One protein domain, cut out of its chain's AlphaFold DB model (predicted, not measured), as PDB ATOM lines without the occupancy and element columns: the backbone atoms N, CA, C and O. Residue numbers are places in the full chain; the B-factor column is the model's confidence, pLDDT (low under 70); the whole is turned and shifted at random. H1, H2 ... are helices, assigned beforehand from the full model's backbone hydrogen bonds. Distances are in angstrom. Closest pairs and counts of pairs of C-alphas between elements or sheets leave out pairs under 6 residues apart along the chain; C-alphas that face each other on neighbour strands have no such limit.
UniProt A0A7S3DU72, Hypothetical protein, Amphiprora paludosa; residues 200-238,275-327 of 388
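AT A GLANCE: This is residues 200 to 238 and 275 to 327 of the 388 residues of the protein "Hypothetical protein" of Amphiprora paludosa (UniProt A0A7S3DU72). H2 and H3 pack on the earlier half of the long helix H1, and H4 on H2; residues 222 to 238 and 315 to 327 stick out as arms. The printed part has 92 residues, with five named helices, H1 to H5: all helix. It is loose, radius of gyration of the C-alphas 17.8 A, spanning 56 by 43 by 18 A.

HOW THE PARTS SIT: H1, residues 200 to 238, touches H2, residues 275 to 286, with 206 to 218 alone, at a steep tilt of 51 degrees; closest C-alphas Gln 214 and Ser 281, 5.4 A. With 203 to 206 alone H1 only just touches H3, residues 291 to 300, by 3 pairs of C-alphas within 8 A, closest Leu 203 and Phe 297, 6.3 A. H4, residues 305 to 308, touches H2 at 279 to 283 alone; closest C-alphas Leu 308 and Gln 283, 5.7 A. H5, residues 311 to 327, touches no helix. Every O i to N i+4 pair is within hydrogen-bond range in H1, H2, H3 and H5.

IN THESE COORDINATES: H1, 57.2 A long, begins at C-alpha 200 (166.024, 129.764, 98.355); H5, 23.9 A, ends at C-alpha 327 (119.785, 137.643, 89.296).

THE WHOLE: Residues 239 to 274 are not printed; C-alphas 238 and 275 are 36.9 A apart. The links printed whole are tight. pLDDT is under 70 at residues 235 to 238 and 310 to 327.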
ATOM      1  N   VAL A 200     166.493 131.119  98.681       97.06
ATOM      2  CA  VAL A 200     166.024 129.764  98.355       97.06
ATOM      3  C   VAL A 200     165.831 128.922  99.619       97.06
ATOM      4  O   VAL A 200     164.796 128.274  99.772       97.06
ATOM      5  N   LYS A 201     166.790 128.955 100.556       97.38
ATOM      6  CA  LYS A 201     166.650 128.248 101.838       97.38
ATOM      7  C   LYS A 201     165.508 128.816 102.677       97.38
ATOM      8  O   LYS A 201     164.721 128.045 103.215       97.38
ATOM      9  N   THR A 202     165.386 130.141 102.715       97.44
ATOM     10  CA  THR A 202     164.308 130.835 103.430       97.44
ATOM     11  C   THR A 202     162.933 130.419 102.907       97.44
ATOM     12  O   THR A 202     162.071 130.036 103.693       97.44
ATOM     13  N   LEU A 203     162.740 130.402 101.583       97.88
ATOM     14  CA  LEU A 203     161.500 129.925 100.964       97.88
ATOM     15  C   LEU A 203     161.240 128.447 101.282       97.88
ATOM     16  O   LEU A 203     160.126 128.097 101.655       97.88
ATOM     17  N   SER A 204     162.266 127.592 101.231       98.06
ATOM     18  CA  SER A 204     162.138 126.181 101.627       98.06
ATOM     19  C   SER A 204     161.718 126.019 103.094       98.06
ATOM     20  O   SER A 204     160.865 125.186 103.409       98.06
ATOM     21  N   TRP A 205     162.278 126.819 104.002       98.00
ATOM     22  CA  TRP A 205     161.898 126.838 105.413       98.00
ATOM     23  C   TRP A 205     160.453 127.315 105.616       98.00
ATOM     24  O   TRP A 205     159.701 126.654 106.333       98.00
ATOM     25  N   LEU A 206     160.035 128.390 104.941       98.12
ATOM     26  CA  LEU A 206     158.651 128.877 104.976       98.12
ATOM     27  C   LEU A 206     157.664 127.830 104.447       98.12
ATOM     28  O   LEU A 206     156.621 127.613 105.062       98.12
ATOM     29  N   THR A 207     158.009 127.120 103.370       98.19
ATOM     30  CA  THR A 207     157.197 126.014 102.840       98.19
ATOM     31  C   THR A 207     157.036 124.900 103.875       98.19
ATOM     32  O   THR A 207     155.917 124.467 104.138       98.19
ATOM     33  N   LYS A 208     158.111 124.511 104.575       98.25
ATOM     34  CA  LYS A 208     158.027 123.527 105.671       98.25
ATOM     35  C   LYS A 208     157.160 124.013 106.834       98.25
ATOM     36  O   LYS A 208     156.407 123.228 107.408       98.25
ATOM     37  N   LYS A 209     157.243 125.299 107.196       97.81
ATOM     38  CA  LYS A 209     156.374 125.903 108.222       97.81
ATOM     39  C   LYS A 209     154.908 125.867 107.800       97.81
ATOM     40  O   LYS A 209     154.056 125.532 108.620       97.81
ATOM     41  N   HIS A 210     154.630 126.157 106.534       97.44
ATOM     42  CA  HIS A 210     153.293 126.089 105.954       97.44
ATOM     43  C   HIS A 210     152.719 124.677 106.023       97.44
ATOM     44  O   HIS A 210     151.628 124.501 106.558       97.44
ATOM     45  N   GLU A 211     153.469 123.674 105.576       97.94
ATOM     46  CA  GLU A 211     153.049 122.271 105.623       97.94
ATOM     47  C   GLU A 211     152.798 121.796 107.061       97.94
ATOM     48  O   GLU A 211     151.774 121.173 107.350       97.94
ATOM     49  N   ALA A 212     153.694 122.132 107.996       96.94
ATOM     50  CA  ALA A 212     153.532 121.794 109.407       96.94
ATOM     51  C   ALA A 212     152.261 122.423 110.004       96.94
ATOM     52  O   ALA A 212     151.488 121.745 110.687       96.94
ATOM     53  N   LEU A 213     152.011 123.700 109.708       96.75
ATOM     54  CA  LEU A 213     150.830 124.412 110.182       96.75
ATOM     55  C   LEU A 213     149.545 123.878 109.538       96.75
ATOM     56  O   LEU A 213     148.555 123.664 110.234       96.75
ATOM     57  N   GLN A 214     149.562 123.594 108.236       96.88
ATOM     58  CA  GLN A 214     148.446 122.973 107.525       96.88
ATOM     59  C   GLN A 214     148.073 121.626 108.159       96.88
ATOM     60  O   GLN A 214     146.896 121.371 108.427       96.88
ATOM     61  N   ASN A 215     149.065 120.783 108.456       96.81
ATOM     62  CA  ASN A 215     148.854 119.495 109.117       96.81
ATOM     63  C   ASN A 215     148.278 119.660 110.530       96.81
ATOM     64  O   ASN A 215     147.353 118.934 110.901       96.81
ATOM     65  N   CYS A 216     148.761 120.646 111.292       96.12
ATOM     66  CA  CYS A 216     148.224 120.979 112.611       96.12
ATOM     67  C   CYS A 216     146.741 121.390 112.535       96.12
ATOM     68  O   CYS A 216     145.910 120.842 113.262       96.12
ATOM     69  N   LEU A 217     146.377 122.275 111.601       94.44
ATOM     70  CA  LEU A 217     144.991 122.713 111.392       94.44
ATOM     71  C   LEU A 217     144.075 121.548 110.984       94.44
ATOM     72  O   LEU A 217     142.955 121.420 111.486       94.44
ATOM     73  N   LEU A 218     144.549 120.655 110.110       95.69
ATOM     74  CA  LEU A 218     143.813 119.445 109.737       95.69
ATOM     75  C   LEU A 218     143.602 118.514 110.935       95.69
ATOM     76  O   LEU A 218     142.499 117.993 111.122       95.69
ATOM     77  N   GLN A 219     144.622 118.328 111.772       95.69
ATOM     78  CA  GLN A 219     144.525 117.521 112.986       95.69
ATOM     79  C   GLN A 219     143.524 118.117 113.983       95.69
ATOM     80  O   GLN A 219     142.669 117.386 114.487       95.69
ATOM     81  N   GLN A 220     143.567 119.430 114.220       93.25
ATOM     82  CA  GLN A 220     142.606 120.123 115.084       93.25
ATOM     83  C   GLN A 220     141.170 119.917 114.590       93.25
ATOM     84  O   GLN A 220     140.294 119.520 115.360       93.25
ATOM     85  N   ARG A 221     140.917 120.087 113.287       93.12
ATOM     86  CA  ARG A 221     139.583 119.872 112.700       93.12
ATOM     87  C   ARG A 221     139.094 118.435 112.858       93.12
ATOM     88  O   ARG A 221     137.922 118.228 113.169       93.12
ATOM     89  N   ARG A 222     139.972 117.440 112.694       92.75
ATOM     90  CA  ARG A 222     139.639 116.027 112.955       92.75
ATOM     91  C   ARG A 222     139.232 115.817 114.414       92.75
ATOM     92  O   ARG A 222     138.210 115.189 114.673       92.75
ATOM     93  N   GLN A 223     139.967 116.403 115.360       90.69
ATOM     94  CA  GLN A 223     139.632 116.321 116.784       90.69
ATOM     95  C   GLN A 223     138.280 116.977 117.100       90.69
ATOM     96  O   GLN A 223     137.491 116.407 117.851       90.69
ATOM     97  N   HIS A 224     137.967 118.123 116.494       87.69
ATOM     98  CA  HIS A 224     136.659 118.766 116.654       87.69
ATOM     99  C   HIS A 224     135.512 117.900 116.114       87.69
ATOM    100  O   HIS A 224     134.566 117.645 116.856       87.69
ATOM    101  N   LYS A 225     135.647 117.328 114.904       88.69
ATOM    102  CA  LYS A 225     134.647 116.397 114.345       88.69
ATOM    103  C   LYS A 225     134.362 115.226 115.300       88.69
ATOM    104  O   LYS A 225     133.206 114.884 115.525       88.69
ATOM    105  N   THR A 226     135.397 114.636 115.912       86.06
ATOM    106  CA  THR A 226     135.203 113.522 116.864       86.06
ATOM    107  C   THR A 226     134.500 113.944 118.157       86.06
ATOM    108  O   THR A 226     133.714 113.174 118.709       86.06
ATOM    109  N   LYS A 227     134.743 115.168 118.644       84.62
ATOM    110  CA  LYS A 227     134.078 115.696 119.842       84.62
ATOM    111  C   LYS A 227     132.599 115.960 119.580       84.62
ATOM    112  O   LYS A 227     131.786 115.566 120.409       84.62
ATOM    113  N   ASP A 228     132.248 116.520 118.427       79.44
ATOM    114  CA  ASP A 228     130.855 116.831 118.086       79.44
ATOM    115  C   ASP A 228     130.006 115.562 117.923       79.44
ATOM    116  O   ASP A 228     128.895 115.486 118.451       79.44
ATOM    117  N   VAL A 229     130.557 114.519 117.291       81.19
ATOM    118  CA  VAL A 229     129.894 113.206 117.186       81.19
ATOM    119  C   VAL A 229     129.693 112.582 118.571       81.19
ATOM    120  O   VAL A 229     128.617 112.067 118.877       81.19
ATOM    121  N   ASN A 230     130.692 112.682 119.453       76.38
ATOM    122  CA  ASN A 230     130.579 112.181 120.823       76.38
ATOM    123  C   ASN A 230     129.563 112.968 121.664       76.38
ATOM    124  O   ASN A 230     128.875 112.372 122.493       76.38
ATOM    125  N   VAL A 231     129.446 114.285 121.465       78.62
ATOM    126  CA  VAL A 231     128.445 115.118 122.147       78.62
ATOM    127  C   VAL A 231     127.039 114.775 121.660       78.62
ATOM    128  O   VAL A 231     126.174 114.558 122.504       78.62
ATOM    129  N   ALA A 232     126.821 114.622 120.350       72.31
ATOM    130  CA  ALA A 232     125.524 114.223 119.795       72.31
ATOM    131  C   ALA A 232     125.075 112.831 120.284       72.31
ATOM    132  O   ALA A 232     123.914 112.626 120.642       72.31
ATOM    133  N   ASN A 233     126.012 111.882 120.385       72.12
ATOM    134  CA  ASN A 233     125.724 110.548 120.917       72.12
ATOM    135  C   ASN A 233     125.439 110.572 122.430       72.12
ATOM    136  O   ASN A 233     124.570 109.839 122.905       72.12
ATOM    137  N   LYS A 234     126.113 111.439 123.201       72.56
ATOM    138  CA  LYS A 234     125.855 111.601 124.643       72.56
ATOM    139  C   LYS A 234     124.569 112.370 124.944       72.56
ATOM    140  O   LYS A 234     123.882 112.013 125.899       72.56
ATOM    141  N   SER A 235     124.202 113.376 124.149       64.12
ATOM    142  CA  SER A 235     122.952 114.122 124.346       64.12
ATOM    143  C   SER A 235     121.717 113.249 124.114       64.12
ATOM    144  O   SER A 235     120.724 113.413 124.817       64.12
ATOM    145  N   ASN A 236     121.803 112.256 123.223       57.56
ATOM    146  CA  ASN A 236     120.738 111.265 123.047       57.56
ATOM    147  C   ASN A 236     120.701 110.216 124.177       57.56
ATOM    148  O   ASN A 236     119.641 109.668 124.471       57.56
ATOM    149  N   ALA A 237     121.820 109.968 124.864       55.47
ATOM    150  CA  ALA A 237     121.873 109.064 126.016       55.47
ATOM    151  C   ALA A 237     121.389 109.712 127.329       55.47
ATOM    152  O   ALA A 237     120.919 109.008 128.225       55.47
ATOM    153  N   ALA A 238     121.452 111.043 127.451       54.88
ATOM    154  CA  ALA A 238     121.024 111.758 128.656       54.88
ATOM    155  C   ALA A 238     119.499 111.713 128.884       54.88
ATOM    156  O   ALA A 238     119.060 111.732 130.031       54.88
ATOM    157  N   VAL A 275     141.777 122.457 101.318       93.38
ATOM    158  CA  VAL A 275     141.969 123.777 100.698       93.38
ATOM    159  C   VAL A 275     141.887 124.883 101.746       93.38
ATOM    160  O   VAL A 275     142.803 125.692 101.842       93.38
ATOM    161  N   THR A 276     140.865 124.882 102.606       91.44
ATOM    162  CA  THR A 276     140.728 125.914 103.644       91.44
ATOM    163  C   THR A 276     141.892 125.880 104.641       91.44
ATOM    164  O   THR A 276     142.368 126.930 105.050       91.44
ATOM    165  N   ALA A 277     142.385 124.697 105.034       93.94
ATOM    166  CA  ALA A 277     143.548 124.600 105.927       93.94
ATOM    167  C   ALA A 277     144.836 125.109 105.255       93.94
ATOM    168  O   ALA A 277     145.685 125.724 105.905       93.94
ATOM    169  N   LYS A 278     144.979 124.881 103.942       95.88
ATOM    170  CA  LYS A 278     146.083 125.427 103.147       95.88
ATOM    171  C   LYS A 278     146.036 126.958 103.120       95.88
ATOM    172  O   LYS A 278     147.040 127.602 103.389       95.88
ATOM    173  N   GLU A 279     144.875 127.543 102.847       94.31
ATOM    174  CA  GLU A 279     144.711 129.002 102.816       94.31
ATOM    175  C   GLU A 279     144.944 129.645 104.194       94.31
ATOM    176  O   GLU A 279     145.694 130.613 104.297       94.31
ATOM    177  N   GLU A 280     144.374 129.075 105.262       93.50
ATOM    178  CA  GLU A 280     144.551 129.567 106.638       93.50
ATOM    179  C   GLU A 280     146.016 129.520 107.085       93.50
ATOM    180  O   GLU A 280     146.512 130.474 107.680       93.50
ATOM    181  N   SER A 281     146.735 128.439 106.773       96.25
ATOM    182  CA  SER A 281     148.154 128.335 107.127       96.25
ATOM    183  C   SER A 281     149.029 129.340 106.370       96.25
ATOM    184  O   SER A 281     149.944 129.905 106.967       96.25
ATOM    185  N   ILE A 282     148.733 129.624 105.094       96.69
ATOM    186  CA  ILE A 282     149.401 130.703 104.345       96.69
ATOM    187  C   ILE A 282     149.110 132.055 105.001       96.69
ATOM    188  O   ILE A 282     150.032 132.837 105.218       96.69
ATOM    189  N   GLN A 283     147.849 132.325 105.346       94.88
ATOM    190  CA  GLN A 283     147.447 133.588 105.963       94.88
ATOM    191  C   GLN A 283     148.163 133.827 107.299       94.88
ATOM    192  O   GLN A 283     148.665 134.928 107.524       94.88
ATOM    193  N   ILE A 284     148.251 132.799 108.151       94.50
ATOM    194  CA  ILE A 284     148.949 132.871 109.441       94.50
ATOM    195  C   ILE A 284     150.445 133.124 109.243       94.50
ATOM    196  O   ILE A 284     151.015 133.935 109.953       94.50
ATOM    197  N   ILE A 285     151.115 132.478 108.285       96.81
ATOM    198  CA  ILE A 285     152.548 132.738 108.058       96.81
ATOM    199  C   ILE A 285     152.763 134.156 107.529       96.81
ATOM    200  O   ILE A 285     153.631 134.874 108.016       96.81
ATOM    201  N   CYS A 286     151.940 134.595 106.577       96.12
ATOM    202  CA  CYS A 286     152.030 135.925 105.981       96.12
ATOM    203  C   CYS A 286     151.760 137.075 106.966       96.12
ATOM    204  O   CYS A 286     152.133 138.210 106.654       96.12
ATOM    205  N   SER A 287     151.151 136.811 108.130       94.06
ATOM    206  CA  SER A 287     151.015 137.797 109.209       94.06
ATOM    207  C   SER A 287     152.291 138.001 110.028       94.06
ATOM    208  O   SER A 287     152.305 138.896 110.855       94.06
ATOM    209  N   TYR A 288     153.343 137.204 109.813       96.06
ATOM    210  CA  TYR A 288     154.671 137.389 110.424       96.06
ATOM    211  C   TYR A 288     155.746 137.778 109.398       96.06
ATOM    212  O   TYR A 288     156.923 137.880 109.734       96.06
ATOM    213  N   LEU A 289     155.360 137.963 108.133       95.94
ATOM    214  CA  LEU A 289     156.264 138.342 107.049       95.94
ATOM    215  C   LEU A 289     156.069 139.807 106.670       95.94
ATOM    216  O   LEU A 289     154.932 140.286 106.608       95.94
ATOM    217  N   SER A 290     157.169 140.468 106.310       94.25
ATOM    218  CA  SER A 290     157.115 141.741 105.592       94.25
ATOM    219  C   SER A 290     156.399 141.573 104.245       94.25
ATOM    220  O   SER A 290     156.293 140.466 103.700       94.25
ATOM    221  N   GLU A 291     155.893 142.670 103.684       92.81
ATOM    222  CA  GLU A 291     155.138 142.657 102.422       92.81
ATOM    223  C   GLU A 291     155.926 142.043 101.252       92.81
ATOM    224  O   GLU A 291     155.385 141.312 100.415       92.81
ATOM    225  N   GLU A 292     157.234 142.268 101.234       92.81
ATOM    226  CA  GLU A 292     158.108 141.726 100.210       92.81
ATOM    227  C   GLU A 292     158.263 140.203 100.332       92.81
ATOM    228  O   GLU A 292     158.062 139.469  99.358       92.81
ATOM    229  N   TRP A 293     158.562 139.703 101.536       95.75
ATOM    230  CA  TRP A 293     158.678 138.264 101.782       95.75
ATOM    231  C   TRP A 293     157.362 137.543 101.552       95.75
ATOM    232  O   TRP A 293     157.355 136.451 100.987       95.75
ATOM    233  N   ARG A 294     156.249 138.174 101.921       95.75
ATOM    234  CA  ARG A 294     154.901 137.709 101.601       95.75
ATOM    235  C   ARG A 294     154.727 137.530 100.092       95.75
ATOM    236  O   ARG A 294     154.295 136.465  99.664       95.75
ATOM    237  N   THR A 295     155.114 138.516  99.285       95.75
ATOM    238  CA  THR A 295     155.016 138.438  97.816       95.75
ATOM    239  C   THR A 295     155.910 137.337  97.243       95.75
ATOM    240  O   THR A 295     155.449 136.508  96.458       95.75
ATOM    241  N   ARG A 296     157.174 137.257  97.683       96.88
ATOM    242  CA  ARG A 296     158.113 136.199  97.264       96.88
ATOM    243  C   ARG A 296     157.603 134.804  97.630       96.88
ATOM    244  O   ARG A 296     157.699 133.887  96.819       96.88
ATOM    245  N   PHE A 297     157.042 134.645  98.827       97.69
ATOM    246  CA  PHE A 297     156.495 133.377  99.305       97.69
ATOM    247  C   PHE A 297     155.241 132.951  98.531       97.69
ATOM    248  O   PHE A 297     155.144 131.800  98.111       97.69
ATOM    249  N   LEU A 298     154.315 133.878  98.266       97.06
ATOM    250  CA  LEU A 298     153.127 133.608  97.450       97.06
ATOM    251  C   LEU A 298     153.489 133.206  96.016       97.06
ATOM    252  O   LEU A 298     152.956 132.219  95.505       97.06
ATOM    253  N   ASN A 299     154.447 133.909  95.406       97.50
ATOM    254  CA  ASN A 299     154.969 133.566  94.083       97.50
ATOM    255  C   ASN A 299     155.622 132.179  94.086       97.50
ATOM    256  O   ASN A 299     155.374 131.384  93.186       97.50
ATOM    257  N   HIS A 300     156.401 131.851  95.123       97.94
ATOM    258  CA  HIS A 300     157.023 130.533  95.267       97.94
ATOM    259  C   HIS A 300     155.993 129.395  95.338       97.94
ATOM    260  O   HIS A 300     156.210 128.332  94.761       97.94
ATOM    261  N   LEU A 301     154.858 129.618  96.008       97.62
ATOM    262  CA  LEU A 301     153.770 128.642  96.097       97.62
ATOM    263  C   LEU A 301     152.836 128.636  94.875       97.62
ATOM    264  O   LEU A 301     151.938 127.794  94.817       97.62
ATOM    265  N   ASN A 302     153.025 129.550  93.915       97.19
ATOM    266  CA  ASN A 302     152.099 129.809  92.807       97.19
ATOM    267  C   ASN A 302     150.666 130.096  93.294       97.19
ATOM    268  O   ASN A 302     149.686 129.594  92.742       97.19
ATOM    269  N   VAL A 303     150.539 130.878  94.371       95.88
ATOM    270  CA  VAL A 303     149.256 131.241  94.982       95.88
ATOM    271  C   VAL A 303     148.995 132.731  94.785       95.88
ATOM    272  O   VAL A 303     149.846 133.564  95.079       95.88
ATOM    273  N   SER A 304     147.795 133.075  94.316       94.44
ATOM    274  CA  SER A 304     147.376 134.473  94.171       94.44
ATOM    275  C   SER A 304     147.282 135.183  95.528       94.44
ATOM    276  O   SER A 304     146.829 134.602  96.520       94.44
ATOM    277  N   SER A 305     147.624 136.474  95.557       92.25
ATOM    278  CA  SER A 305     147.479 137.346  96.734       92.25
ATOM    279  C   SER A 305     146.040 137.446  97.242       92.25
ATOM    280  O   SER A 305     145.815 137.766  98.409       92.25
ATOM    281  N   GLU A 306     145.056 137.075  96.418       89.75
ATOM    282  CA  GLU A 306     143.660 136.958  96.830       89.75
ATOM    283  C   GLU A 306     143.458 136.006  98.018       89.75
ATOM    284  O   GLU A 306     142.467 136.157  98.734       89.75
ATOM    285  N   VAL A 307     144.353 135.029  98.242       87.44
ATOM    286  CA  VAL A 307     144.327 134.115  99.411       87.44
ATOM    287  C   VAL A 307     144.434 134.849 100.738       87.44
ATOM    288  O   VAL A 307     143.885 134.388 101.733       87.44
ATOM    289  N   LEU A 308     145.027 136.038 100.741       83.62
ATOM    290  CA  LEU A 308     145.145 136.860 101.939       83.62
ATOM    291  C   LEU A 308     143.895 137.695 102.234       83.62
ATOM    292  O   LEU A 308     143.776 138.239 103.332       83.62
ATOM    293  N   GLN A 309     142.949 137.803 101.295       82.44
ATOM    294  CA  GLN A 309     141.675 138.466 101.574       82.44
ATOM    295  C   GLN A 309     140.914 137.643 102.610       82.44
ATOM    296  O   GLN A 309     140.710 136.442 102.434       82.44
ATOM    297  N   THR A 310     140.502 138.294 103.700       65.69
ATOM    298  CA  THR A 310     139.929 137.607 104.865       65.69
ATOM    299  C   THR A 310     138.784 136.676 104.467       65.69
ATOM    300  O   THR A 310     137.977 136.984 103.586       65.69
ATOM    301  N   THR A 311     138.639 135.552 105.168       57.56
ATOM    302  CA  THR A 311     137.523 134.609 104.982       57.56
ATOM    303  C   THR A 311     136.164 135.308 105.068       57.56
ATOM    304  O   THR A 311     135.242 134.922 104.358       57.56
ATOM    305  N   LYS A 312     136.048 136.383 105.869       54.53
ATOM    306  CA  LYS A 312     134.856 137.248 105.930       54.53
ATOM    307  C   LYS A 312     134.626 138.028 104.631       54.53
ATOM    308  O   LYS A 312     133.517 137.996 104.107       54.53
ATOM    309  N   GLN A 313     135.657 138.672 104.079       62.72
ATOM    310  CA  GLN A 313     135.570 139.355 102.781       62.72
ATOM    311  C   GLN A 313     135.262 138.368 101.648       62.72
ATOM    312  O   GLN A 313     134.435 138.653 100.786       62.72
ATOM    313  N   ARG A 314     135.850 137.169 101.684       62.28
ATOM    314  CA  ARG A 314     135.580 136.098 100.715       62.28
ATOM    315  C   ARG A 314     134.173 135.521 100.851       62.28
ATOM    316  O   ARG A 314     133.528 135.292  99.835       62.28
ATOM    317  N   ALA A 315     133.670 135.320 102.069       54.91
ATOM    318  CA  ALA A 315     132.294 134.885 102.303       54.91
ATOM    319  C   ALA A 315     131.292 135.937 101.807       54.91
ATOM    320  O   ALA A 315     130.361 135.590 101.085       54.91
ATOM    321  N   ALA A 316     131.534 137.220 102.090       56.97
ATOM    322  CA  ALA A 316     130.729 138.316 101.556       56.97
ATOM    323  C   ALA A 316     130.756 138.352 100.016       56.97
ATOM    324  O   ALA A 316     129.713 138.479  99.376       56.97
ATOM    325  N   LYS A 317     131.931 138.156  99.404       62.94
ATOM    326  CA  LYS A 317     132.092 138.114  97.942       62.94
ATOM    327  C   LYS A 317     131.426 136.883  97.310       62.94
ATOM    328  O   LYS A 317     130.834 137.007  96.242       62.94
ATOM    329  N   ARG A 318     131.453 135.716  97.970       58.66
ATOM    330  CA  ARG A 318     130.757 134.494  97.518       58.66
ATOM    331  C   ARG A 318     129.244 134.668  97.541       58.66
ATOM    332  O   ARG A 318     128.614 134.398  96.523       58.66
ATOM    333  N   VAL A 319     128.694 135.211  98.630       55.16
ATOM    334  CA  VAL A 319     127.265 135.551  98.722       55.16
ATOM    335  C   VAL A 319     126.881 136.527  97.610       55.16
ATOM    336  O   VAL A 319     125.892 136.300  96.921       55.16
ATOM    337  N   HIS A 320     127.697 137.551  97.344       53.88
ATOM    338  CA  HIS A 320     127.452 138.454  96.218       53.88
ATOM    339  C   HIS A 320     127.501 137.749  94.856       53.88
ATOM    340  O   HIS A 320     126.626 137.984  94.031       53.88
ATOM    341  N   SER A 321     128.466 136.858  94.620       59.69
ATOM    342  CA  SER A 321     128.586 136.142  93.343       59.69
ATOM    343  C   SER A 321     127.441 135.152  93.090       59.69
ATOM    344  O   SER A 321     126.997 135.005  91.952       59.69
ATOM    345  N   GLU A 322     126.927 134.501  94.137       56.38
ATOM    346  CA  GLU A 322     125.769 133.609  94.035       56.38
ATOM    347  C   GLU A 322     124.481 134.402  93.818       56.38
ATOM    348  O   GLU A 322     123.680 134.044  92.956       56.38
ATOM    349  N   VAL A 323     124.316 135.533  94.510       56.47
ATOM    350  CA  VAL A 323     123.190 136.448  94.283       56.47
ATOM    351  C   VAL A 323     123.224 137.009  92.858       56.47
ATOM    352  O   VAL A 323     122.189 137.024  92.199       56.47
ATOM    353  N   SER A 324     124.391 137.384  92.327       60.50
ATOM    354  CA  SER A 324     124.527 137.835  90.936       60.50
ATOM    355  C   SER A 324     124.183 136.739  89.925       60.50
ATOM    356  O   SER A 324     123.480 137.018  88.960       60.50
ATOM    357  N   LYS A 325     124.586 135.481  90.161       58.81
ATOM    358  CA  LYS A 325     124.188 134.351  89.300       58.81
ATOM    359  C   LYS A 325     122.678 134.106  89.329       58.81
ATOM    360  O   LYS A 325     122.090 133.853  88.282       58.81
ATOM    361  N   ILE A 326     122.036 134.231  90.490       56.69
ATOM    362  CA  ILE A 326     120.575 134.092  90.618       56.69
ATOM    363  C   ILE A 326     119.848 135.244  89.902       56.69
ATOM    364  O   ILE A 326     118.849 135.009  89.222       56.69
ATOM    365  N   VAL A 327     120.361 136.475  89.987       58.59
ATOM    366  CA  VAL A 327     119.785 137.643  89.296       58.59
ATOM    367  C   VAL A 327     119.940 137.532  87.773       58.59
ATOM    368  O   VAL A 327     118.993 137.839  87.052       58.59
TER     369      VAL A 327